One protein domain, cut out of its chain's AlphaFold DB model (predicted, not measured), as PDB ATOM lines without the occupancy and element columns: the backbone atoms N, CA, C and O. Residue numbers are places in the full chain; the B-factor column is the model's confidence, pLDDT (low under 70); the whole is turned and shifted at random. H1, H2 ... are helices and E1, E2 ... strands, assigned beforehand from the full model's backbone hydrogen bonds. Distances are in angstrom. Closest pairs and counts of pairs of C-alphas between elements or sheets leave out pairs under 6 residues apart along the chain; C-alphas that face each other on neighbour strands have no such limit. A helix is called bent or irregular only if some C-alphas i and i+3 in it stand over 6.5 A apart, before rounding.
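AT A GLANCE: This is residues 435 to 615 of the 762 residues of an uncharacterized protein of Planctomycetes bacterium (UniProt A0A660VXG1). A strongly twisted sheet of six strands forms the middle layer, with the long helices H3 and H7 over one face and the kinked H2 over the other. The helical hairpin H5 and H6 is off the sheet, with H5 next to H2. The printed part has 181 residues, ordered E1 E2 H1 H2 E3 E4 H3 E5 H4 H5 H6 E6 H7; the mixed sheet runs E2 E1 E3 E4 E5 E6. The class is mixed, helices and strands. The whole is compact, with a radius of gyration of the C-alphas of 15.7 A and spans of 46 by 35 by 33 A.

IN THESE COORDINATES: E1, residues 436 to 439, begins at C-alpha 436, (239.268, 17.380, 111.299). E2 is residues 448 to 451, H1 452 to 455 and H2 461 to 476, 23.8 A long. H2 is irregular, with C-alphas 469 and 472 7.6 A apart, and has a kink of 44 degrees near residue 470. E3 is residues 480 to 483, E4 489 to 494, 16.7 A, and H3 497 to 514, 25.9 A. E5, residues 526 to 531, spans 16.1 A. H4 is residues 533 to 536, H5 539 to 550, 16.9 A, H6 556 to 564 and E6 576 to 580. H7, residues 597 to 614, is 25.3 A long and ends at C-alpha 614, (266.576, 25.985, 94.665).

HOW THE PARTS SIT: E1 and E2 form an antiparallel hairpin, with N 437 and O 450 2.8 A apart. E1 and E3 are parallel, with N 438 to O 481 at 2.8 A. The hairpin E3 and E4 is antiparallel, N 480 to O 493 2.8 A. E4 is parallel to E5, N 492 to O 528 2.8 A, and E5 to E6, N 529 to O 577 2.7 A. E4, H3, E5 is a strand-helix-strand unit, two parallel neighbour strands with a helix between, and its crossover is left-handed; E5, H4 H5 H6, E6 is another. The three layers, helices on both faces of the sheet, have H2 at a height of 8.0 A, along E3, and on the opposite face H3 at 8.6 A and H7 at 8.9 A. H3 and H7 touch, closest at the C-alphas of Ser 510 and Ala 602, 5.6 A, at a steep tilt of 47 degrees, the same way. H5 and H6 touch, C-alphas of Val 545 and Ala 559 at 5.9 A. H1 and H4 only graze the sheet. Every O i to N i+4 pair is within hydrogen-bond range in H3, H5, H6 and H7; H2 has 10 of 12, and H1 and H4 are too short for one.

THE WHOLE: The C-alphas of Glu 457 and Thr 590, the two farthest apart, are 49.1 A apart. The printed part has no cut. The links H3 to E5, H6 to E6 and E6 to H7 are long. Residues 568 to 571 and 583 to 594 have pLDDT under 70.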
ATOM      1  N   ILE A 435     242.014  17.307 115.205       92.75
ATOM      2  CA  ILE A 435     241.902  18.081 113.963       92.75
ATOM      3  C   ILE A 435     241.070  17.271 112.970       92.75
ATOM      4  O   ILE A 435     241.413  16.123 112.667       92.75
ATOM      5  N   GLU A 436     239.999  17.874 112.463       95.44
ATOM      6  CA  GLU A 436     239.268  17.380 111.299       95.44
ATOM      7  C   GLU A 436     239.904  17.961 110.028       95.44
ATOM      8  O   GLU A 436     240.163  19.160 109.937       95.44
ATOM      9  N   LEU A 437     240.200  17.093 109.068       96.19
ATOM     10  CA  LEU A 437     240.890  17.404 107.825       96.19
ATOM     11  C   LEU A 437     239.939  17.160 106.659       96.19
ATOM     12  O   LEU A 437     239.327  16.095 106.563       96.19
ATOM     13  N   LEU A 438     239.862  18.123 105.750       97.06
ATOM     14  CA  LEU A 438     239.220  17.965 104.457       97.06
ATOM     15  C   LEU A 438     240.215  17.323 103.484       97.06
ATOM     16  O   LEU A 438     241.132  17.976 102.993       97.06
ATOM     17  N   VAL A 439     240.057  16.032 103.221       96.62
ATOM     18  CA  VAL A 439     240.862  15.309 102.235       96.62
ATOM     19  C   VAL A 439     240.194  15.441 100.874       96.62
ATOM     20  O   VAL A 439     239.105  14.909 100.646       96.62
ATOM     21  N   VAL A 440     240.849  16.179  99.986       95.56
ATOM     22  CA  VAL A 440     240.380  16.489  98.639       95.56
ATOM     23  C   VAL A 440     240.937  15.432  97.693       95.56
ATOM     24  O   VAL A 440     242.147  15.274  97.560       95.56
ATOM     25  N   GLY A 441     240.041  14.666  97.075       92.31
ATOM     26  CA  GLY A 441     240.417  13.677  96.068       92.31
ATOM     27  C   GLY A 441     240.737  14.305  94.704       92.31
ATOM     28  O   GLY A 441     240.581  15.519  94.528       92.31
ATOM     29  N   PRO A 442     241.098  13.474  93.708       90.81
ATOM     30  CA  PRO A 442     241.341  13.937  92.347       90.81
ATOM     31  C   PRO A 442     240.110  14.629  91.769       90.81
ATOM     32  O   PRO A 442     238.982  14.418  92.226       90.81
ATOM     33  N   GLU A 443     240.312  15.409  90.708       86.56
ATOM     34  CA  GLU A 443     239.231  16.098  90.005       86.56
ATOM     35  C   GLU A 443     238.063  15.140  89.681       86.56
ATOM     36  O   GLU A 443     238.238  14.076  89.084       86.56
ATOM     37  N   GLY A 444     236.860  15.500  90.143       89.56
ATOM     38  CA  GLY A 444     235.645  14.684  90.018       89.56
ATOM     39  C   GLY A 444     235.380  13.691  91.160       89.56
ATOM     40  O   GLY A 444     234.301  13.096  91.194       89.56
ATOM     41  N   SER A 445     236.303  13.522  92.109       94.00
ATOM     42  CA  SER A 445     236.083  12.729  93.327       94.00
ATOM     43  C   SER A 445     235.523  13.595  94.463       94.00
ATOM     44  O   SER A 445     235.925  14.751  94.603       94.00
ATOM     45  N   PRO A 446     234.607  13.064  95.295       94.06
ATOM     46  CA  PRO A 446     234.096  13.799  96.446       94.06
ATOM     47  C   PRO A 446     235.180  13.945  97.519       94.06
ATOM     48  O   PRO A 446     235.915  12.994  97.794       94.06
ATOM     49  N   SER A 447     235.235  15.109  98.158       96.50
ATOM     50  CA  SER A 447     236.073  15.326  99.336       96.50
ATOM     51  C   SER A 447     235.520  14.575 100.547       96.50
ATOM     52  O   SER A 447     234.314  14.334 100.661       96.50
ATOM     53  N   MET A 448     236.404  14.198 101.467       97.31
ATOM     54  CA  MET A 448     236.051  13.483 102.694       97.31
ATOM     55  C   MET A 448     236.573  14.232 103.915       97.31
ATOM     56  O   MET A 448     237.690  14.739 103.899       97.31
ATOM     57  N   ARG A 449     235.793  14.257 104.997       97.25
ATOM     58  CA  ARG A 449     236.264  14.739 106.299       97.25
ATOM     59  C   ARG A 449     236.791  13.569 107.113       97.25
ATOM     60  O   ARG A 449     236.042  12.642 107.412       97.25
ATOM     61  N   LEU A 450     238.079  13.610 107.426       96.44
ATOM     62  CA  LEU A 450     238.784  12.582 108.185       96.44
ATOM     63  C   LEU A 450     239.512  13.229 109.359       96.44
ATOM     64  O   LEU A 450     240.010  14.346 109.267       96.44
ATOM     65  N   SER A 451     239.610  12.529 110.478       95.06
ATOM     66  CA  SER A 451     240.440  12.966 111.596       95.06
ATOM     67  C   SER A 451     241.929  12.825 111.269       95.06
ATOM     68  O   SER A 451     242.344  11.933 110.523       95.06
ATOM     69  N   LEU A 452     242.775  13.642 111.907       93.88
ATOM     70  CA  LEU A 452     244.233  13.498 111.806       93.88
ATOM     71  C   LEU A 452     244.705  12.076 112.145       93.88
ATOM     72  O   LEU A 452     245.661  11.594 111.548       93.88
ATOM     73  N   ALA A 453     244.039  11.390 113.076       92.44
ATOM     74  CA  ALA A 453     244.377  10.019 113.445       92.44
ATOM     75  C   ALA A 453     244.152   9.016 112.298       92.44
ATOM     76  O   ALA A 453     244.944   8.089 112.154       92.44
ATOM     77  N   GLU A 454     243.117   9.210 111.475       95.06
ATOM     78  CA  GLU A 454     242.786   8.322 110.349       95.06
ATOM     79  C   GLU A 454     243.766   8.458 109.180       95.06
ATOM     80  O   GLU A 454     244.012   7.487 108.463       95.06
ATOM     81  N   VAL A 455     244.356   9.643 109.001       93.50
ATOM     82  CA  VAL A 455     245.295   9.903 107.898       93.50
ATOM     83  C   VAL A 455     246.759   9.917 108.326       93.50
ATOM     84  O   VAL A 455     247.626   9.856 107.463       93.50
ATOM     85  N   ALA A 456     247.077   9.964 109.626       92.50
ATOM     86  CA  ALA A 456     248.445  10.158 110.124       92.50
ATOM     87  C   ALA A 456     249.473   9.163 109.563       92.50
ATOM     88  O   ALA A 456     250.625   9.541 109.367       92.50
ATOM     89  N   GLU A 457     249.073   7.914 109.304       90.75
ATOM     90  CA  GLU A 457     249.953   6.885 108.727       90.75
ATOM     91  C   GLU A 457     250.255   7.105 107.235       90.75
ATOM     92  O   GLU A 457     251.239   6.575 106.724       90.75
ATOM     93  N   GLN A 458     249.426   7.892 106.543       90.50
ATOM     94  CA  GLN A 458     249.553   8.216 105.120       90.50
ATOM     95  C   GLN A 458     250.344   9.513 104.890       90.50
ATOM     96  O   GLN A 458     250.839   9.753 103.790       90.50
ATOM     97  N   LEU A 459     250.480  10.353 105.921       90.75
ATOM     98  CA  LEU A 459     251.177  11.632 105.823       90.75
ATOM     99  C   LEU A 459     252.692  11.456 105.911       90.75
ATOM    100  O   LEU A 459     253.216  10.670 106.705       90.75
ATOM    101  N   SER A 460     253.418  12.273 105.149       89.38
ATOM    102  CA  SER A 460     254.867  12.364 105.297       89.38
ATOM    103  C   SER A 460     255.234  12.867 106.708       89.38
ATOM    104  O   SER A 460     254.506  13.687 107.286       89.38
ATOM    105  N   PRO A 461     256.369  12.432 107.296       90.88
ATOM    106  CA  PRO A 461     256.773  12.896 108.623       90.88
ATOM    107  C   PRO A 461     256.861  14.429 108.767       90.88
ATOM    108  O   PRO A 461     256.405  14.931 109.797       90.88
ATOM    109  N   PRO A 462     257.379  15.195 107.777       90.88
ATOM    110  CA  PRO A 462     257.371  16.657 107.839       90.88
ATOM    111  C   PRO A 462     255.959  17.248 107.889       90.88
ATOM    112  O   PRO A 462     255.699  18.115 108.718       90.88
ATOM    113  N   LEU A 463     255.034  16.749 107.065       91.69
ATOM    114  CA  LEU A 463     253.658  17.245 107.015       91.69
ATOM    115  C   LEU A 463     252.903  16.957 108.318       91.69
ATOM    116  O   LEU A 463     252.262  17.847 108.875       91.69
ATOM    117  N   LEU A 464     253.045  15.742 108.855       93.06
ATOM    118  CA  LEU A 464     252.463  15.373 110.147       93.06
ATOM    119  C   LEU A 464     253.018  16.237 111.289       93.06
ATOM    120  O   LEU A 464     252.272  16.625 112.191       93.06
ATOM    121  N   ALA A 465     254.321  16.533 111.274       92.50
ATOM    122  CA  ALA A 465     254.940  17.415 112.259       92.50
ATOM    123  C   ALA A 465     254.394  18.849 112.153       92.50
ATOM    124  O   ALA A 465     254.025  19.427 113.178       92.50
ATOM    125  N   THR A 466     254.274  19.388 110.933       92.88
ATOM    126  CA  THR A 466     253.669  20.702 110.675       92.88
ATOM    127  C   THR A 466     252.233  20.756 111.193       92.88
ATOM    128  O   THR A 466     251.937  21.604 112.032       92.88
ATOM    129  N   LEU A 467     251.369  19.813 110.809       94.00
ATOM    130  CA  LEU A 467     249.980  19.736 111.285       94.00
ATOM    131  C   LEU A 467     249.878  19.705 112.811       94.00
ATOM    132  O   LEU A 467     249.124  20.473 113.401       94.00
ATOM    133  N   LYS A 468     250.681  18.864 113.474       93.81
ATOM    134  CA  LYS A 468     250.707  18.798 114.943       93.81
ATOM    135  C   LYS A 468     251.122  20.124 115.573       93.81
ATOM    136  O   LYS A 468     250.538  20.526 116.570       93.81
ATOM    137  N   SER A 469     252.117  20.799 114.998       94.00
ATOM    138  CA  SER A 469     252.586  22.099 115.494       94.00
ATOM    139  C   SER A 469     251.583  23.237 115.292       94.00
ATOM    140  O   SER A 469     251.682  24.247 115.988       94.00
ATOM    141  N   TRP A 470     250.654  23.085 114.346       95.25
ATOM    142  CA  TRP A 470     249.636  24.076 114.000       95.25
ATOM    143  C   TRP A 470     248.267  23.777 114.617       95.25
ATOM    144  O   TRP A 470     247.370  24.597 114.492       95.25
ATOM    145  N   ALA A 471     248.108  22.646 115.309       94.69
ATOM    146  CA  ALA A 471     246.830  22.183 115.847       94.69
ATOM    147  C   ALA A 471     246.093  23.226 116.703       94.69
ATOM    148  O   ALA A 471     244.919  23.492 116.474       94.69
ATOM    149  N   GLU A 472     246.801  23.820 117.667       94.69
ATOM    150  CA  GLU A 472     246.254  24.849 118.556       94.69
ATOM    151  C   GLU A 472     245.907  26.142 117.791       94.69
ATOM    152  O   GLU A 472     244.756  26.562 117.880       94.69
ATOM    153  N   PRO A 473     246.801  26.725 116.961       96.12
ATOM    154  CA  PRO A 473     246.443  27.850 116.094       96.12
ATOM    155  C   PRO A 473     245.245  27.593 115.170       96.12
ATOM    156  O   PRO A 473     244.404  28.469 114.996       96.12
ATOM    157  N   ILE A 474     245.150  26.399 114.576       95.50
ATOM    158  CA  ILE A 474     244.039  26.019 113.692       95.50
ATOM    159  C   ILE A 474     242.707  26.133 114.441       95.50
ATOM    160  O   ILE A 474     241.781  26.777 113.950       95.50
ATOM    161  N   GLU A 475     242.625  25.551 115.640       94.56
ATOM    162  CA  GLU A 475     241.431  25.615 116.484       94.56
ATOM    163  C   GLU A 475     241.159  27.048 116.964       94.56
ATOM    164  O   GLU A 475     240.035  27.536 116.841       94.56
ATOM    165  N   GLN A 476     242.192  27.745 117.446       95.38
ATOM    166  CA  GLN A 476     242.103  29.116 117.953       95.38
ATOM    167  C   GLN A 476     241.541  30.089 116.910       95.38
ATOM    168  O   GLN A 476     240.729  30.951 117.246       95.38
ATOM    169  N   PHE A 477     241.981  29.968 115.657       96.12
ATOM    170  CA  PHE A 477     241.610  30.878 114.576       96.12
ATOM    171  C   PHE A 477     240.440  30.366 113.725       96.12
ATOM    172  O   PHE A 477     240.062  31.028 112.761       96.12
ATOM    173  N   GLY A 478     239.859  29.210 114.068       95.31
ATOM    174  CA  GLY A 478     238.745  28.621 113.325       95.31
ATOM    175  C   GLY A 478     239.107  28.264 111.881       95.31
ATOM    176  O   GLY A 478     238.273  28.393 110.985       95.31
ATOM    177  N   LEU A 479     240.354  27.855 111.638       96.75
ATOM    178  CA  LEU A 479     240.825  27.499 110.305       96.75
ATOM    179  C   LEU A 479     240.353  26.085 109.953       96.75
ATOM    180  O   LEU A 479     240.524  25.138 110.715       96.75
ATOM    181  N   SER A 480     239.800  25.923 108.759       97.12
ATOM    182  CA  SER A 480     239.666  24.610 108.136       97.12
ATOM    183  C   SER A 480     241.019  24.174 107.593       97.12
ATOM    184  O   SER A 480     241.815  25.001 107.152       97.12
ATOM    185  N   VAL A 481     241.281  22.875 107.595       97.12
ATOM    186  CA  VAL A 481     242.526  22.320 107.067       97.12
ATOM    187  C   VAL A 481     242.185  21.382 105.932       97.12
ATOM    188  O   VAL A 481     241.364  20.484 106.116       97.12
ATOM    189  N   ALA A 482     242.823  21.571 104.784       97.12
ATOM    190  CA  ALA A 482     242.630  20.720 103.628       97.12
ATOM    191  C   ALA A 482     243.951  20.137 103.117       97.12
ATOM    192  O   ALA A 482     245.011  20.768 103.179       97.12
ATOM    193  N   LEU A 483     243.858  18.897 102.645       96.19
ATOM    194  CA  LEU A 483     244.952  18.096 102.115       96.19
ATOM    195  C   LEU A 483     244.570  17.597 100.727       96.19
ATOM    196  O   LEU A 483     243.460  17.094 100.549       96.19
ATOM    197  N   GLY A 484     245.488  17.739  99.780       94.88
ATOM    198  CA  GLY A 484     245.352  17.185  98.438       94.88
ATOM    199  C   GLY A 484     245.905  15.773  98.329       94.88
ATOM    200  O   GLY A 484     246.163  15.092  99.326       94.88
ATOM    201  N   GLU A 485     246.141  15.353  97.092       91.88
ATOM    202  CA  GLU A 485     246.846  14.105  96.798       91.88
ATOM    203  C   GLU A 485     248.325  14.190  97.182       91.88
ATOM    204  O   GLU A 485     248.971  13.173  97.461       91.88
ATOM    205  N   ARG A 486     248.877  15.405  97.189       87.75
ATOM    206  CA  ARG A 486     250.294  15.635  97.435       87.75
ATOM    207  C   ARG A 486     250.576  16.035  98.872       87.75
ATOM    208  O   ARG A 486     249.764  16.621  99.579       87.75
ATOM    209  N   THR A 487     251.796  15.726  99.305       82.00
ATOM    210  CA  THR A 487     252.269  16.003 100.670       82.00
ATOM    211  C   THR A 487     253.234  17.186 100.756       82.00
ATOM    212  O   THR A 487     253.921  17.338 101.767       82.00
ATOM    213  N   ASP A 488     253.373  17.960  99.678       84.44
ATOM    214  CA  ASP A 488     254.300  19.091  99.563       84.44
ATOM    215  C   ASP A 488     253.664  20.439  99.923       84.44
ATOM    216  O   ASP A 488     254.391  21.414 100.098       84.44
ATOM    217  N   HIS A 489     252.349  20.497 100.128       91.06
ATOM    218  CA  HIS A 489     251.657  21.694 100.588       91.06
ATOM    219  C   HIS A 489     250.511  21.368 101.551       91.06
ATOM    220  O   HIS A 489     250.027  20.240 101.633       91.06
ATOM    221  N   LEU A 490     250.116  22.373 102.329       94.25
ATOM    222  CA  LEU A 490     249.063  22.297 103.332       94.25
ATOM    223  C   LEU A 490     248.208  23.557 103.254       94.25
ATOM    224  O   LEU A 490     248.743  24.659 103.388       94.25
ATOM    225  N   VAL A 491     246.897  23.398 103.067       96.12
ATOM    226  CA  VAL A 491     245.974  24.531 102.949       96.12
ATOM    227  C   VAL A 491     245.234  24.746 104.263       96.12
ATOM    228  O   VAL A 491     244.515  23.870 104.740       96.12
ATOM    229  N   PHE A 492     245.388  25.933 104.836       96.12
ATOM    230  CA  PHE A 492     244.566  26.461 105.916       96.12
ATOM    231  C   PHE A 492     243.575  27.460 105.345       96.12
ATOM    232  O   PHE A 492     243.956  28.357 104.601       96.12
ATOM    233  N   GLY A 493     242.303  27.308 105.681       93.62
ATOM    234  CA  GLY A 493     241.223  28.058 105.069       93.62
ATOM    235  C   GLY A 493     240.290  28.688 106.091       93.62
ATOM    236  O   GLY A 493     239.680  27.970 106.877       93.62
ATOM    237  N   HIS A 494     240.099  30.002 106.029       95.69
ATOM    238  CA  HIS A 494     238.921  30.667 106.589       95.69
ATOM    239  C   HIS A 494     238.097  31.247 105.438       95.69
ATOM    240  O   HIS A 494     238.116  32.446 105.163       95.69
ATOM    241  N   ALA A 495     237.445  30.348 104.707       93.75
ATOM    242  CA  ALA A 495     236.639  30.635 103.529       93.75
ATOM    243  C   ALA A 495     235.564  29.547 103.366       93.75
ATOM    244  O   ALA A 495     235.493  28.594 104.145       93.75
ATOM    245  N   ARG A 496     234.728  29.657 102.327       92.94
ATOM    246  CA  ARG A 496     233.796  28.578 101.966       92.94
ATOM    247  C   ARG A 496     234.577  27.315 101.606       92.94
ATOM    248  O   ARG A 496     235.541  27.394 100.854       92.94
ATOM    249  N   GLU A 497     234.095  26.165 102.070       94.50
ATOM    250  CA  GLU A 497     234.730  24.854 101.859       94.50
ATOM    251  C   GLU A 497     235.085  24.604 100.389       94.50
ATOM    252  O   GLU A 497     236.228  24.282 100.093       94.50
ATOM    253  N   GLN A 498     234.165  24.894  99.462       93.25
ATOM    254  CA  GLN A 498     234.408  24.763  98.021       93.25
ATOM    255  C   GLN A 498     235.650  25.532  97.541       93.25
ATOM    256  O   GLN A 498     236.429  24.999  96.766       93.25
ATOM    257  N   LEU A 499     235.867  26.763  98.021       92.25
ATOM    258  CA  LEU A 499     237.019  27.579  97.612       92.25
ATOM    259  C   LEU A 499     238.331  27.010  98.160       92.25
ATOM    260  O   LEU A 499     239.365  27.104  97.504       92.25
ATOM    261  N   ILE A 500     238.285  26.398  99.345       95.06
ATOM    262  CA  ILE A 500     239.429  25.703  99.941       95.06
ATOM    263  C   ILE A 500     239.747  24.442  99.129       95.06
ATOM    264  O   ILE A 500     240.911  24.199  98.821       95.06
ATOM    265  N   GLU A 501     238.732  23.665  98.738       95.00
ATOM    266  CA  GLU A 501     238.928  22.507  97.861       95.00
ATOM    267  C   GLU A 501     239.506  22.899  96.503       95.00
ATOM    268  O   GLU A 501     240.434  22.258  96.015       95.00
ATOM    269  N   ASP A 502     238.964  23.953  95.894       93.12
ATOM    270  CA  ASP A 502     239.428  24.444  94.604       93.12
ATOM    271  C   ASP A 502     240.881  24.913  94.707       93.12
ATOM    272  O   ASP A 502     241.687  24.584  93.840       93.12
ATOM    273  N   ALA A 503     241.255  25.584  95.802       93.94
ATOM    274  CA  ALA A 503     242.644  25.942  96.057       93.94
ATOM    275  C   ALA A 503     243.555  24.706  96.133       93.94
ATOM    276  O   ALA A 503     244.581  24.680  95.462       93.94
ATOM    277  N   VAL A 504     243.171  23.659  96.874       96.00
ATOM    278  CA  VAL A 504     243.941  22.400  96.941       96.00
ATOM    279  C   VAL A 504     244.119  21.778  95.554       96.00
ATOM    280  O   VAL A 504     245.243  21.471  95.162       96.00
ATOM    281  N   ARG A 505     243.041  21.659  94.770       95.00
ATOM    282  CA  ARG A 505     243.105  21.097  93.408       95.00
ATOM    283  C   ARG A 505     244.035  21.900  92.503       95.00
ATOM    284  O   ARG A 505     244.762  21.318  91.699       95.00
ATOM    285  N   GLN A 506     244.026  23.228  92.627       94.12
ATOM    286  CA  GLN A 506     244.905  24.085  91.836       94.12
ATOM    287  C   GLN A 506     246.379  23.922  92.211       94.12
ATOM    288  O   GLN A 506     247.240  23.912  91.327       94.12
ATOM    289  N   LEU A 507     246.676  23.727  93.494       94.81
ATOM    290  CA  LEU A 507     248.036  23.473  93.965       94.81
ATOM    291  C   LEU A 507     248.542  22.097  93.527       94.81
ATOM    292  O   LEU A 507     249.644  22.012  92.988       94.81
ATOM    293  N   ASP A 508     247.727  21.046  93.657       95.94
ATOM    294  CA  ASP A 508     248.059  19.698  93.177       95.94
ATOM    295  C   ASP A 508     248.346  19.689  91.667       95.94
ATOM    296  O   ASP A 508     249.361  19.143  91.219       95.94
ATOM    297  N   ALA A 509     247.492  20.345  90.873       95.38
ATOM    298  CA  ALA A 509     247.673  20.450  89.427       95.38
ATOM    299  C   ALA A 509     248.945  21.234  89.058       95.38
ATOM    300  O   ALA A 509     249.710  20.808  88.189       95.38
ATOM    301  N   SER A 510     249.205  22.352  89.743       95.81
ATOM    302  CA  SER A 510     250.407  23.171  89.533       95.81
ATOM    303  C   SER A 510     251.682  22.412  89.902       95.81
ATOM    304  O   SER A 510     252.672  22.456  89.172       95.81
ATOM    305  N   ALA A 511     251.651  21.647  90.992       95.00
ATOM    306  CA  ALA A 511     252.752  20.788  91.403       95.00
ATOM    307  C   ALA A 511     253.044  19.683  90.380       95.00
ATOM    308  O   ALA A 511     254.207  19.448  90.056       95.00
ATOM    309  N   GLY A 512     252.005  19.066  89.806       95.56
ATOM    310  CA  GLY A 512     252.158  18.086  88.729       95.56
ATOM    311  C   GLY A 512     252.845  18.653  87.478       95.56
ATOM    312  O   GLY A 512     253.599  17.939  86.817       95.56
ATOM    313  N   LEU A 513     252.639  19.940  87.174       96.75
ATOM    314  CA  LEU A 513     253.353  20.634  86.098       96.75
ATOM    315  C   LEU A 513     254.800  20.987  86.480       96.75
ATOM    316  O   LEU A 513     255.672  21.008  85.624       96.75
ATOM    317  N   LEU A 514     255.096  21.250  87.751       96.06
ATOM    318  CA  LEU A 514     256.444  21.634  88.189       96.06
ATOM    319  C   LEU A 514     257.397  20.452  88.380       96.06
ATOM    320  O   LEU A 514     258.606  20.612  88.208       96.06
ATOM    321  N   ASP A 515     256.883  19.270  88.721       94.69
ATOM    322  CA  ASP A 515     257.700  18.085  89.003       94.69
ATOM    323  C   ASP A 515     258.739  17.737  87.917       94.69
ATOM    324  O   ASP A 515     259.865  17.404  88.284       94.69
ATOM    325  N   PRO A 516     258.450  17.840  86.603       96.31
ATOM    326  CA  PRO A 516     259.436  17.538  85.565       96.31
ATOM    327  C   PRO A 516     260.569  18.565  85.439       96.31
ATOM    328  O   PRO A 516     261.556  18.283  84.758       96.31
ATOM    329  N   VAL A 517     260.409  19.765  86.011       96.44
ATOM    330  CA  VAL A 517     261.305  20.912  85.775       96.44
ATOM    331  C   VAL A 517     261.964  21.469  87.029       96.44
ATOM    332  O   VAL A 517     262.930  22.217  86.909       96.44
ATOM    333  N   LEU A 518     261.501  21.092  88.219       95.06
ATOM    334  CA  LEU A 518     262.177  21.418  89.467       95.06
ATOM    335  C   LEU A 518     263.144  20.295  89.876       95.06
ATOM    336  O   LEU A 518     262.799  19.120  89.754       95.06
ATOM    337  N   PRO A 519     264.329  20.620  90.420       92.38
ATOM    338  CA  PRO A 519     265.244  19.604  90.924       92.38
ATOM    339  C   PRO A 519     264.623  18.814  92.084       92.38
ATOM    340  O   PRO A 519     263.837  19.342  92.874       92.38
ATOM    341  N   GLU A 520     264.991  17.539  92.205       89.88
ATOM    342  CA  GLU A 520     264.620  16.724  93.361       89.88
ATOM    343  C   GLU A 520     265.334  17.235  94.620       89.88
ATOM    344  O   GLU A 520     266.537  17.507  94.608       89.88
ATOM    345  N   GLY A 521     264.608  17.334  95.731       80.81
ATOM    346  CA  GLY A 521     265.177  17.775  96.997       80.81
ATOM    347  C   GLY A 521     264.178  17.678  98.145       80.81
ATOM    348  O   GLY A 521     262.973  17.570  97.911       80.81
ATOM    349  N   PRO A 522     264.656  17.686  99.401       74.44
ATOM    350  CA  PRO A 522     263.769  17.767 100.547       74.44
ATOM    351  C   PRO A 522     263.048  19.120 100.531       74.44
ATOM    352  O   PRO A 522     263.668  20.147 100.791       74.44
ATOM    353  N   SER A 523     261.745  19.120 100.264       78.44
ATOM    354  CA  SER A 523     260.907  20.307 100.420       78.44
ATOM    355  C   SER A 523     260.242  20.295 101.789       78.44
ATOM    356  O   SER A 523     259.754  19.266 102.273       78.44
ATOM    357  N   ARG A 524     260.218  21.454 102.446       85.38
ATOM    358  CA  ARG A 524     259.281  21.656 103.549       85.38
ATOM    359  C   ARG A 524     257.874  21.749 102.957       85.38
ATOM    360  O   ARG A 524     257.738  22.212 101.827       85.38
ATOM    361  N   PRO A 525     256.835  21.310 103.686       89.06
ATOM    362  CA  PRO A 525     255.472  21.566 103.256       89.06
ATOM    363  C   PRO A 525     255.244  23.074 103.126       89.06
ATOM    364  O   PRO A 525     255.457  23.805 104.098       89.06
ATOM    365  N   LEU A 526     254.817  23.521 101.948       90.81
ATOM    366  CA  LEU A 526     254.387  24.892 101.723       90.81
ATOM    367  C   LEU A 526     253.099  25.144 102.501       90.81
ATOM    368  O   LEU A 526     252.114  24.418 102.347       90.81
ATOM    369  N   LEU A 527     253.099  26.189 103.323       92.19
ATOM    370  CA  LEU A 527     251.894  26.627 104.003       92.19
ATOM    371  C   LEU A 527     251.088  27.567 103.112       92.19
ATOM    372  O   LEU A 527     251.581  28.616 102.713       92.19
ATOM    373  N   VAL A 528     249.835  27.226 102.839       93.00
ATOM    374  CA  VAL A 528     248.921  28.069 102.068       93.00
ATOM    375  C   VAL A 528     247.768  28.493 102.958       93.00
ATOM    376  O   VAL A 528     247.103  27.655 103.548       93.00
ATOM    377  N   ILE A 529     247.527  29.792 103.066       93.56
ATOM    378  CA  ILE A 529     246.476  30.383 103.885       93.56
ATOM    379  C   ILE A 529     245.487  31.065 102.956       93.56
ATOM    380  O   ILE A 529     245.778  32.112 102.385       93.56
ATOM    381  N   VAL A 530     244.318  30.464 102.831       93.75
ATOM    382  CA  VAL A 530     243.192  30.934 102.036       93.75
ATOM    383  C   VAL A 530     242.205  31.618 102.976       93.75
ATOM    384  O   VAL A 530     241.779  31.029 103.967       93.75
ATOM    385  N   PHE A 531     241.838  32.868 102.720       93.56
ATOM    386  CA  PHE A 531     240.977  33.622 103.636       93.56
ATOM    387  C   PHE A 531     239.943  34.459 102.897       93.56
ATOM    388  O   PHE A 531     240.146  34.816 101.739       93.56
ATOM    389  N   ASP A 532     238.835  34.766 103.571       91.50
ATOM    390  CA  ASP A 532     237.792  35.680 103.107       91.50
ATOM    391  C   ASP A 532     237.900  37.088 103.720       91.50
ATOM    392  O   ASP A 532     238.705  37.359 104.622       91.50
ATOM    393  N   GLN A 533     237.109  38.018 103.173       89.94
ATOM    394  CA  GLN A 533     237.157  39.424 103.562       89.94
ATOM    395  C   GLN A 533     236.813  39.593 105.043       89.94
ATOM    396  O   GLN A 533     237.476  40.365 105.739       89.94
ATOM    397  N   GLY A 534     235.827  38.834 105.531       91.88
ATOM    398  CA  GLY A 534     235.402  38.866 106.926       91.88
ATOM    399  C   GLY A 534     236.527  38.464 107.874       91.88
ATOM    400  O   GLY A 534     236.746  39.137 108.881       91.88
ATOM    401  N   PHE A 535     237.293  37.429 107.526       94.31
ATOM    402  CA  PHE A 535     238.433  37.002 108.323       94.31
ATOM    403  C   PHE A 535     239.529  38.062 108.370       94.31
ATOM    404  O   PHE A 535     239.977  38.413 109.460       94.31
ATOM    405  N   SER A 536     239.916  38.620 107.217       91.75
ATOM    406  CA  SER A 536     240.970  39.646 107.150       91.75
ATOM    407  C   SER A 536     240.625  40.942 107.892       91.75
ATOM    408  O   SER A 536     241.523  41.623 108.377       91.75
ATOM    409  N   GLY A 537     239.332  41.264 108.020       90.69
ATOM    410  CA  GLY A 537     238.841  42.391 108.818       90.69
ATOM    411  C   GLY A 537     238.657  42.077 110.309       90.69
ATOM    412  O   GLY A 537     238.260  42.954 111.075       90.69
ATOM    413  N   SER A 538     238.907  40.839 110.741       94.50
ATOM    414  CA  SER A 538     238.709  40.408 112.127       94.50
ATOM    415  C   SER A 538     239.974  40.562 112.979       94.50
ATOM    416  O   SER A 538     241.100  40.554 112.482       94.50
ATOM    417  N   ALA A 539     239.811  40.596 114.306       93.81
ATOM    418  CA  ALA A 539     240.946  40.570 115.235       93.81
ATOM    419  C   ALA A 539     241.780  39.273 115.135       93.81
ATOM    420  O   ALA A 539     242.970  39.284 115.453       93.81
ATOM    421  N   ALA A 540     241.175  38.168 114.680       95.38
ATOM    422  CA  ALA A 540     241.861  36.890 114.510       95.38
ATOM    423  C   ALA A 540     242.935  36.954 113.412       95.38
ATOM    424  O   ALA A 540     243.962  36.295 113.537       95.38
ATOM    425  N   TRP A 541     242.756  37.799 112.390       95.12
ATOM    426  CA  TRP A 541     243.772  38.010 111.358       95.12
ATOM    427  C   TRP A 541     245.071  38.576 111.933       95.12
ATOM    428  O   TRP A 541     246.143  38.025 111.696       95.12
ATOM    429  N   GLY A 542     244.978  39.635 112.746       95.06
ATOM    430  CA  GLY A 542     246.150  40.224 113.399       95.06
ATOM    431  C   GLY A 542     246.902  39.210 114.266       95.06
ATOM    432  O   GLY A 542     248.125  39.129 114.192       95.06
ATOM    433  N   GLN A 543     246.163  38.377 115.005       96.75
ATOM    434  CA  GLN A 543     246.737  37.310 115.832       96.75
ATOM    435  C   GLN A 543     247.377  36.192 114.998       96.75
ATOM    436  O   GLN A 543     248.438  35.693 115.363       96.75
ATOM    437  N   LEU A 544     246.782  35.816 113.861       95.69
ATOM    438  CA  LEU A 544     247.386  34.858 112.933       95.69
ATOM    439  C   LEU A 544     248.694  35.407 112.344       95.69
ATOM    440  O   LEU A 544     249.675  34.675 112.234       95.69
ATOM    441  N   VAL A 545     248.733  36.694 111.991       95.12
ATOM    442  CA  VAL A 545     249.957  37.358 111.517       95.12
ATOM    443  C   VAL A 545     251.038  37.364 112.604       95.12
ATOM    444  O   VAL A 545     252.202  37.092 112.302       95.12
ATOM    445  N   ASP A 546     250.674  37.610 113.866       96.06
ATOM    446  CA  ASP A 546     251.598  37.514 115.004       96.06
ATOM    447  C   ASP A 546     252.145  36.090 115.171       96.06
ATOM    448  O   ASP A 546     253.353  35.912 115.332       96.06
ATOM    449  N   GLU A 547     251.286  35.076 115.054       96.19
ATOM    450  CA  GLU A 547     251.674  33.666 115.140       96.19
ATOM    451  C   GLU A 547     252.644  33.277 114.009       96.19
ATOM    452  O   GLU A 547     253.671  32.632 114.246       96.19
ATOM    453  N   LEU A 548     252.368  33.716 112.775       93.50
ATOM    454  CA  LEU A 548     253.249  33.512 111.622       93.50
ATOM    455  C   LEU A 548     254.621  34.165 111.832       93.50
ATOM    456  O   LEU A 548     255.650  33.560 111.513       93.50
ATOM    457  N   LEU A 549     254.643  35.384 112.378       93.75
ATOM    458  CA  LEU A 549     255.871  36.114 112.681       93.75
ATOM    459  C   LEU A 549     256.664  35.432 113.803       93.75
ATOM    460  O   LEU A 549     257.867  35.211 113.660       93.75
ATOM    461  N   GLN A 550     256.001  35.044 114.894       95.19
ATOM    462  CA  GLN A 550     256.616  34.371 116.040       95.19
ATOM    463  C   GLN A 550     257.253  33.034 115.643       95.19
ATOM    464  O   GLN A 550     258.312  32.665 116.159       95.19
ATOM    465  N   ARG A 551     256.637  32.317 114.700       92.19
ATOM    466  CA  ARG A 551     257.165  31.063 114.145       92.19
ATOM    467  C   ARG A 551     258.268  31.262 113.106       92.19
ATOM    468  O   ARG A 551     258.846  30.276 112.654       92.19
ATOM    469  N   GLY A 552     258.562  32.505 112.723       89.75
ATOM    470  CA  GLY A 552     259.541  32.826 111.687       89.75
ATOM    471  C   GLY A 552     259.113  32.373 110.290       89.75
ATOM    472  O   GLY A 552     259.968  32.130 109.441       89.75
ATOM    473  N   VAL A 553     257.805  32.225 110.059       88.38
ATOM    474  CA  VAL A 553     257.247  31.879 108.744       88.38
ATOM    475  C   VAL A 553     257.254  33.113 107.835       88.38
ATOM    476  O   VAL A 553     257.573  33.009 106.652       88.38
ATOM    477  N   ILE A 554     256.983  34.289 108.409       88.94
ATOM    478  CA  ILE A 554     257.081  35.600 107.749       88.94
ATOM    479  C   ILE A 554     258.108  36.503 108.447       88.94
ATOM    480  O   ILE A 554     258.488  36.260 109.593       88.94
ATOM    481  N   THR A 555     258.560  37.563 107.767       88.12
ATOM    482  CA  THR A 555     259.391  38.620 108.380       88.12
ATOM    483  C   THR A 555     258.543  39.711 109.024       88.12
ATOM    484  O   THR A 555     257.341  39.810 108.782       88.12
ATOM    485  N   SER A 556     259.190  40.576 109.810       90.19
ATOM    486  CA  SER A 556     258.551  41.763 110.390       90.19
ATOM    487  C   SER A 556     257.934  42.667 109.317       90.19
ATOM    488  O   SER A 556     256.783  43.065 109.456       90.19
ATOM    489  N   ASP A 557     258.652  42.930 108.223       88.50
ATOM    490  CA  ASP A 557     258.156  43.786 107.133       88.50
ATOM    491  C   ASP A 557     256.908  43.190 106.481       88.50
ATOM    492  O   ASP A 557     255.921  43.876 106.227       88.50
ATOM    493  N   SER A 558     256.911  41.870 106.304       88.25
ATOM    494  CA  SER A 558     255.766  41.126 105.796       88.25
ATOM    495  C   SER A 558     254.576  41.139 106.736       88.25
ATOM    496  O   SER A 558     253.450  41.289 106.279       88.25
ATOM    497  N   ALA A 559     254.810  41.038 108.043       92.00
ATOM    498  CA  ALA A 559     253.754  41.187 109.032       92.00
ATOM    499  C   ALA A 559     253.145  42.598 108.983       92.00
ATOM    500  O   ALA A 559     251.926  42.745 108.998       92.00
ATOM    501  N   THR A 560     253.967  43.644 108.868       90.38
ATOM    502  CA  THR A 560     253.494  45.030 108.702       90.38
ATOM    503  C   THR A 560     252.666  45.198 107.426       90.38
ATOM    504  O   THR A 560     251.590  45.802 107.458       90.38
ATOM    505  N   GLN A 561     253.116  44.620 106.311       87.38
ATOM    506  CA  GLN A 561     252.387  44.680 105.047       87.38
ATOM    507  C   GLN A 561     251.076  43.880 105.100       87.38
ATOM    508  O   GLN A 561     250.047  44.398 104.691       87.38
ATOM    509  N   LEU A 562     251.062  42.677 105.683       89.12
ATOM    510  CA  LEU A 562     249.845  41.870 105.866       89.12
ATOM    511  C   LEU A 562     248.809  42.536 106.779       89.12
ATOM    512  O   LEU A 562     247.609  42.341 106.589       89.12
ATOM    513  N   ARG A 563     249.252  43.309 107.779       91.00
ATOM    514  CA  ARG A 563     248.348  44.067 108.658       91.00
ATOM    515  C   ARG A 563     247.751  45.284 107.958       91.00
ATOM    516  O   ARG A 563     246.576  45.565 108.155       91.00
ATOM    517  N   SER A 564     248.550  46.004 107.174       86.44
ATOM    518  CA  SER A 564     248.087  47.214 106.478       86.44
ATOM    519  C   SER A 564     247.291  46.895 105.212       86.44
ATOM    520  O   SER A 564     246.294  47.546 104.929       86.44
ATOM    521  N   HIS A 565     247.710  45.868 104.474       84.56
ATOM    522  CA  HIS A 565     247.176  45.501 103.168       84.56
ATOM    523  C   HIS A 565     247.088  43.972 103.043       84.56
ATOM    524  O   HIS A 565     247.829  43.371 102.259       84.56
ATOM    525  N   PRO A 566     246.165  43.310 103.769       81.25
ATOM    526  CA  PRO A 566     246.018  41.853 103.718       81.25
ATOM    527  C   PRO A 566     245.766  41.325 102.300       81.25
ATOM    528  O   PRO A 566     246.159  40.206 101.984       81.25
ATOM    529  N   ARG A 567     245.156  42.146 101.433       74.31
ATOM    530  CA  ARG A 567     244.900  41.839 100.016       74.31
ATOM    531  C   ARG A 567     246.155  41.947  99.146       74.31
ATOM    532  O   ARG A 567     246.396  41.085  98.315       74.31
ATOM    533  N   GLY A 568     246.956  42.994  99.351       62.03
ATOM    534  CA  GLY A 568     248.091  43.341  98.488       62.03
ATOM    535  C   GLY A 568     249.385  42.595  98.809       62.03
ATOM    536  O   GLY A 568     250.403  42.811  98.154       62.03
ATOM    537  N   PHE A 569     249.389  41.736  99.829       68.12
ATOM    538  CA  PHE A 569     250.593  41.012 100.208       68.12
ATOM    539  C   PHE A 569     250.854  39.807  99.297       68.12
ATOM    540  O   PHE A 569     250.445  38.669  99.553       68.12
ATOM    541  N   THR A 570     251.628  40.046  98.246       64.19
ATOM    542  CA  THR A 570     252.147  39.010  97.355       64.19
ATOM    543  C   THR A 570     253.614  38.732  97.665       64.19
ATOM    544  O   THR A 570     254.452  38.852  96.779       64.19
ATOM    545  N   ALA A 571     253.995  38.376  98.899       68.25
ATOM    546  CA  ALA A 571     255.366  37.890  99.091       68.25
ATOM    547  C   ALA A 571     255.525  36.513  98.444       68.25
ATOM    548  O   ALA A 571     255.294  35.477  99.065       68.25
ATOM    549  N   ARG A 572     255.887  36.527  97.161       72.25
ATOM    550  CA  ARG A 572     255.930  35.353  96.283       72.25
ATOM    551  C   ARG A 572     257.131  34.441  96.542       72.25
ATOM    552  O   ARG A 572     257.183  33.337  96.025       72.25
ATOM    553  N   THR A 573     258.073  34.880  97.375       70.19
ATOM    554  CA  THR A 573     259.314  34.160  97.706       70.19
ATOM    555  C   THR A 573     259.338  33.597  99.128       70.19
ATOM    556  O   THR A 573     260.379  33.145  99.600       70.19
ATOM    557  N   GLN A 574     258.214  33.640  99.850       77.56
ATOM    558  CA  GLN A 574     258.131  33.117 101.216       77.56
ATOM    559  C   GLN A 574     257.555  31.709 101.250       77.56
ATOM    560  O   GLN A 574     256.650  31.389 100.493       77.56
ATOM    561  N   ALA A 575     257.999  30.920 102.229       73.69
ATOM    562  CA  ALA A 575     257.484  29.581 102.534       73.69
ATOM    563  C   ALA A 575     256.010  29.558 103.004       73.69
ATOM    564  O   ALA A 575     255.502  28.512 103.413       73.69
ATOM    565  N   VAL A 576     255.336  30.714 102.996       84.38
ATOM    566  CA  VAL A 576     253.899  30.841 103.205       84.38
ATOM    567  C   VAL A 576     253.269  31.650 102.087       84.38
ATOM    568  O   VAL A 576     253.726  32.738 101.732       84.38
ATOM    569  N   MET A 577     252.168  31.126 101.573       87.94
ATOM    570  CA  MET A 577     251.326  31.785 100.598       87.94
ATOM    571  C   MET A 577     250.022  32.207 101.263       87.94
ATOM    572  O   MET A 577     249.175  31.377 101.554       87.94
ATOM    573  N   THR A 578     249.834  33.502 101.474       87.94
ATOM    574  CA  THR A 578     248.535  34.076 101.842       87.94
ATOM    575  C   THR A 578     247.758  34.416 100.572       87.94
ATOM    576  O   THR A 578     248.327  35.039  99.671       87.94
ATOM    577  N   GLN A 579     246.490  34.012 100.497       88.25
ATOM    578  CA  GLN A 579     245.628  34.223  99.342       88.25
ATOM    579  C   GLN A 579     244.200  34.643  99.747       88.25
ATOM    580  O   GLN A 579     243.480  33.830 100.337       88.25
ATOM    581  N   PRO A 580     243.748  35.870  99.418       86.00
ATOM    582  CA  PRO A 580     242.332  36.214  99.513       86.00
ATOM    583  C   PRO A 580     241.499  35.418  98.491       86.00
ATOM    584  O   PRO A 580     241.954  35.181  97.369       86.00
ATOM    585  N   VAL A 581     240.276  35.023  98.872       82.31
ATOM    586  CA  VAL A 581     239.311  34.314  97.995       82.31
ATOM    587  C   VAL A 581     238.293  35.209  97.298       82.31
ATOM    588  O   VAL A 581     237.424  34.714  96.582       82.31
ATOM    589  N   TRP A 582     238.319  36.503  97.582       75.31
ATOM    590  CA  TRP A 582     237.424  37.464  96.956       75.31
ATOM    591  C   TRP A 582     238.184  38.260  95.907       75.31
ATOM    592  O   TRP A 582     239.412  38.357  95.955       75.31
ATOM    593  N   ASP A 583     237.424  38.804  94.965       64.00
ATOM    594  CA  ASP A 583     237.968  39.563  93.854       64.00
ATOM    595  C   ASP A 583     238.706  40.816  94.352       64.00
ATOM    596  O   ASP A 583     238.227  41.538  95.232       64.00
ATOM    597  N   MET A 584     239.902  41.035  93.812       57.53
ATOM    598  CA  MET A 584     240.684  42.243  94.050       57.53
ATOM    599  C   MET A 584     240.444  43.314  92.978       57.53
ATOM    600  O   MET A 584     240.813  44.458  93.223       57.53
ATOM    601  N   ALA A 585     239.860  42.955  91.828       50.47
ATOM    602  CA  ALA A 585     239.849  43.762  90.610       50.47
ATOM    603  C   ALA A 585     238.483  44.349  90.211       50.47
ATOM    604  O   ALA A 585     238.457  45.273  89.410       50.47
ATOM    605  N   GLY A 586     237.360  43.939  90.809       50.59
ATOM    606  CA  GLY A 586     236.099  44.663  90.633       50.59
ATOM    607  C   GLY A 586     234.887  43.763  90.473       50.59
ATOM    608  O   GLY A 586     234.716  42.783  91.188       50.59
ATOM    609  N   ASN A 587     233.952  44.174  89.617       46.94
ATOM    610  CA  ASN A 587     232.704  43.459  89.394       46.94
ATOM    611  C   ASN A 587     232.785  42.700  88.069       46.94
ATOM    612  O   ASN A 587     232.744  43.301  87.001       46.94
ATOM    613  N   ALA A 588     232.763  41.368  88.123       41.84
ATOM    614  CA  ALA A 588     232.735  40.518  86.933       41.84
ATOM    615  C   ALA A 588     231.674  40.912  85.880       41.84
ATOM    616  O   ALA A 588     231.843  40.682  84.683       41.84
ATOM    617  N   SER A 589     230.564  41.531  86.306       41.16
ATOM    618  CA  SER A 589     229.506  41.997  85.399       41.16
ATOM    619  C   SER A 589     229.829  43.284  84.625       41.16
ATOM    620  O   SER A 589     229.149  43.552  83.634       41.16
ATOM    621  N   THR A 590     230.849  44.055  85.025       48.25
ATOM    622  CA  THR A 590     231.345  45.238  84.291       48.25
ATOM    623  C   THR A 590     232.521  44.924  83.369       48.25
ATOM    624  O   THR A 590     232.859  45.757  82.533       48.25
ATOM    625  N   GLY A 591     233.066  43.704  83.427       44.56
ATOM    626  CA  GLY A 591     234.230  43.299  82.634       44.56
ATOM    627  C   GLY A 591     235.569  43.496  83.346       44.56
ATOM    628  O   GLY A 591     236.586  43.138  82.766       44.56
ATOM    629  N   ASP A 592     235.553  43.957  84.599       56.81
ATOM    630  CA  ASP A 592     236.740  44.190  85.440       56.81
ATOM    631  C   ASP A 592     237.181  42.916  86.200       56.81
ATOM    632  O   ASP A 592     237.772  42.977  87.273       56.81
ATOM    633  N   ASP A 593     236.860  41.731  85.663       56.56
ATOM    634  CA  ASP A 593     237.133  40.412  86.269       56.56
ATOM    635  C   ASP A 593     238.596  39.986  86.038       56.56
ATOM    636  O   ASP A 593     238.891  38.934  85.453       56.56
ATOM    637  N   GLU A 594     239.534  40.863  86.392       63.81
ATOM    638  CA  GLU A 594     240.950  40.682  86.068       63.81
ATOM    639  C   GLU A 594     241.636  39.738  87.062       63.81
ATOM    640  O   GLU A 594     242.521  38.975  86.670       63.81
ATOM    641  N   PHE A 595     241.187  39.680  88.322       72.62
ATOM    642  CA  PHE A 595     241.755  38.766  89.309       72.62
ATOM    643  C   PHE A 595     241.089  37.385  89.284       72.62
ATOM    644  O   PHE A 595     239.911  37.206  89.589       72.62
ATOM    645  N   ARG A 596     241.901  36.354  89.033       80.69
ATOM    646  CA  ARG A 596     241.485  34.952  89.138       80.69
ATOM    647  C   ARG A 596     242.323  34.235  90.179       80.69
ATOM    648  O   ARG A 596     243.526  34.056  90.010       80.69
ATOM    649  N   MET A 597     241.669  33.746  91.233       85.25
ATOM    650  CA  MET A 597     242.336  32.999  92.306       85.25
ATOM    651  C   MET A 597     243.157  31.821  91.763       85.25
ATOM    652  O   MET A 597     244.261  31.580  92.235       85.25
ATOM    653  N   ALA A 598     242.642  31.106  90.761       89.69
ATOM    654  CA  ALA A 598     243.335  29.971  90.159       89.69
ATOM    655  C   ALA A 598     244.674  30.368  89.511       89.69
ATOM    656  O   ALA A 598     245.695  29.731  89.772       89.69
ATOM    657  N   ASN A 599     244.675  31.463  88.746       89.25
ATOM    658  CA  ASN A 599     245.864  32.044  88.130       89.25
ATOM    659  C   ASN A 599     246.911  32.437  89.177       89.25
ATOM    660  O   ASN A 599     248.062  32.005  89.108       89.25
ATOM    661  N   GLU A 600     246.494  33.199  90.191       87.38
ATOM    662  CA  GLU A 600     247.399  33.661  91.244       87.38
ATOM    663  C   GLU A 600     247.970  32.489  92.058       87.38
ATOM    664  O   GLU A 600     249.173  32.456  92.315       87.38
ATOM    665  N   LEU A 601     247.144  31.494  92.409       91.06
ATOM    666  CA  LEU A 601     247.598  30.289  93.106       91.06
ATOM    667  C   LEU A 601     248.632  29.520  92.280       91.06
ATOM    668  O   LEU A 601     249.674  29.153  92.818       91.06
ATOM    669  N   ALA A 602     248.376  29.299  90.987       93.00
ATOM    670  CA  ALA A 602     249.294  28.579  90.107       93.00
ATOM    671  C   ALA A 602     250.640  29.304  89.970       93.00
ATOM    672  O   ALA A 602     251.705  28.704  90.146       93.00
ATOM    673  N   ASN A 603     250.589  30.613  89.718       92.44
ATOM    674  CA  ASN A 603     251.766  31.453  89.552       92.44
ATOM    675  C   ASN A 603     252.601  31.506  90.840       92.44
ATOM    676  O   ASN A 603     253.789  31.181  90.839       92.44
ATOM    677  N   LYS A 604     251.973  31.856  91.967       90.62
ATOM    678  CA  LYS A 604     252.654  32.007  93.254       90.62
ATOM    679  C   LYS A 604     253.171  30.674  93.789       90.62
ATOM    680  O   LYS A 604     254.285  30.632  94.309       90.62
ATOM    681  N   TYR A 605     252.434  29.576  93.598       93.12
ATOM    682  CA  TYR A 605     252.916  28.238  93.943       93.12
ATOM    683  C   TYR A 605     254.211  27.897  93.204       93.12
ATOM    684  O   TYR A 605     255.156  27.418  93.827       93.12
ATOM    685  N   ALA A 606     254.293  28.189  91.902       94.12
ATOM    686  CA  ALA A 606     255.501  27.946  91.120       94.12
ATOM    687  C   ALA A 606     256.716  28.710  91.652       94.12
ATOM    688  O   ALA A 606     257.795  28.130  91.780       94.12
ATOM    689  N   GLN A 607     256.530  29.979  92.020       93.38
ATOM    690  CA  GLN A 607     257.599  30.797  92.587       93.38
ATOM    691  C   GLN A 607     258.077  30.245  93.933       93.38
ATOM    692  O   GLN A 607     259.274  30.017  94.119       93.38
ATOM    693  N   VAL A 608     257.151  29.952  94.851       91.25
ATOM    694  CA  VAL A 608     257.512  29.446  96.180       91.25
ATOM    695  C   VAL A 608     258.132  28.053  96.100       91.25
ATOM    696  O   VAL A 608     259.152  27.803  96.738       91.25
ATOM    697  N   ALA A 609     257.575  27.149  95.292       91.88
ATOM    698  CA  ALA A 609     258.115  25.803  95.118       91.88
ATOM    699  C   ALA A 609     259.528  25.826  94.513       91.88
ATOM    700  O   ALA A 609     260.387  25.047  94.936       91.88
ATOM    701  N   ALA A 610     259.790  26.728  93.560       93.94
ATOM    702  CA  ALA A 610     261.126  26.928  93.013       93.94
ATOM    703  C   ALA A 610     262.097  27.436  94.087       93.94
ATOM    704  O   ALA A 610     263.171  26.862  94.249       93.94
ATOM    705  N   VAL A 611     261.703  28.440  94.878       92.69
ATOM    706  CA  VAL A 611     262.547  28.979  95.957       92.69
ATOM    707  C   VAL A 611     262.811  27.949  97.059       92.69
ATOM    708  O   VAL A 611     263.935  27.838  97.539       92.69
ATOM    709  N   GLU A 612     261.821  27.145  97.444       90.25
ATOM    710  CA  GLU A 612     262.005  26.095  98.454       90.25
ATOM    711  C   GLU A 612     262.984  25.001  97.995       90.25
ATOM    712  O   GLU A 612     263.723  24.456  98.815       90.25
ATOM    713  N   ARG A 613     263.023  24.680  96.693       91.56
ATOM    714  CA  ARG A 613     263.902  23.628  96.149       91.56
ATOM    715  C   ARG A 613     265.274  24.139  95.696       91.56
ATOM    716  O   ARG A 613     266.241  23.383  95.753       91.56
ATOM    717  N   CYS A 614     265.370  25.394  95.261       93.44
ATOM    718  CA  CYS A 614     266.576  25.985  94.665       93.44
ATOM    719  C   CYS A 614     267.187  27.123  95.503       93.44
ATOM    720  O   CYS A 614     268.247  27.639  95.165       93.44
ATOM    721  N   GLY A 615     266.543  27.531  96.598       92.31
ATOM    722  CA  GLY A 615     266.862  28.790  97.271       92.31
ATOM    723  C   GLY A 615     266.421  30.013  96.449       92.31
ATOM    724  O   GLY A 615     265.726  29.871  95.445       92.31
TER     725      GLY A 615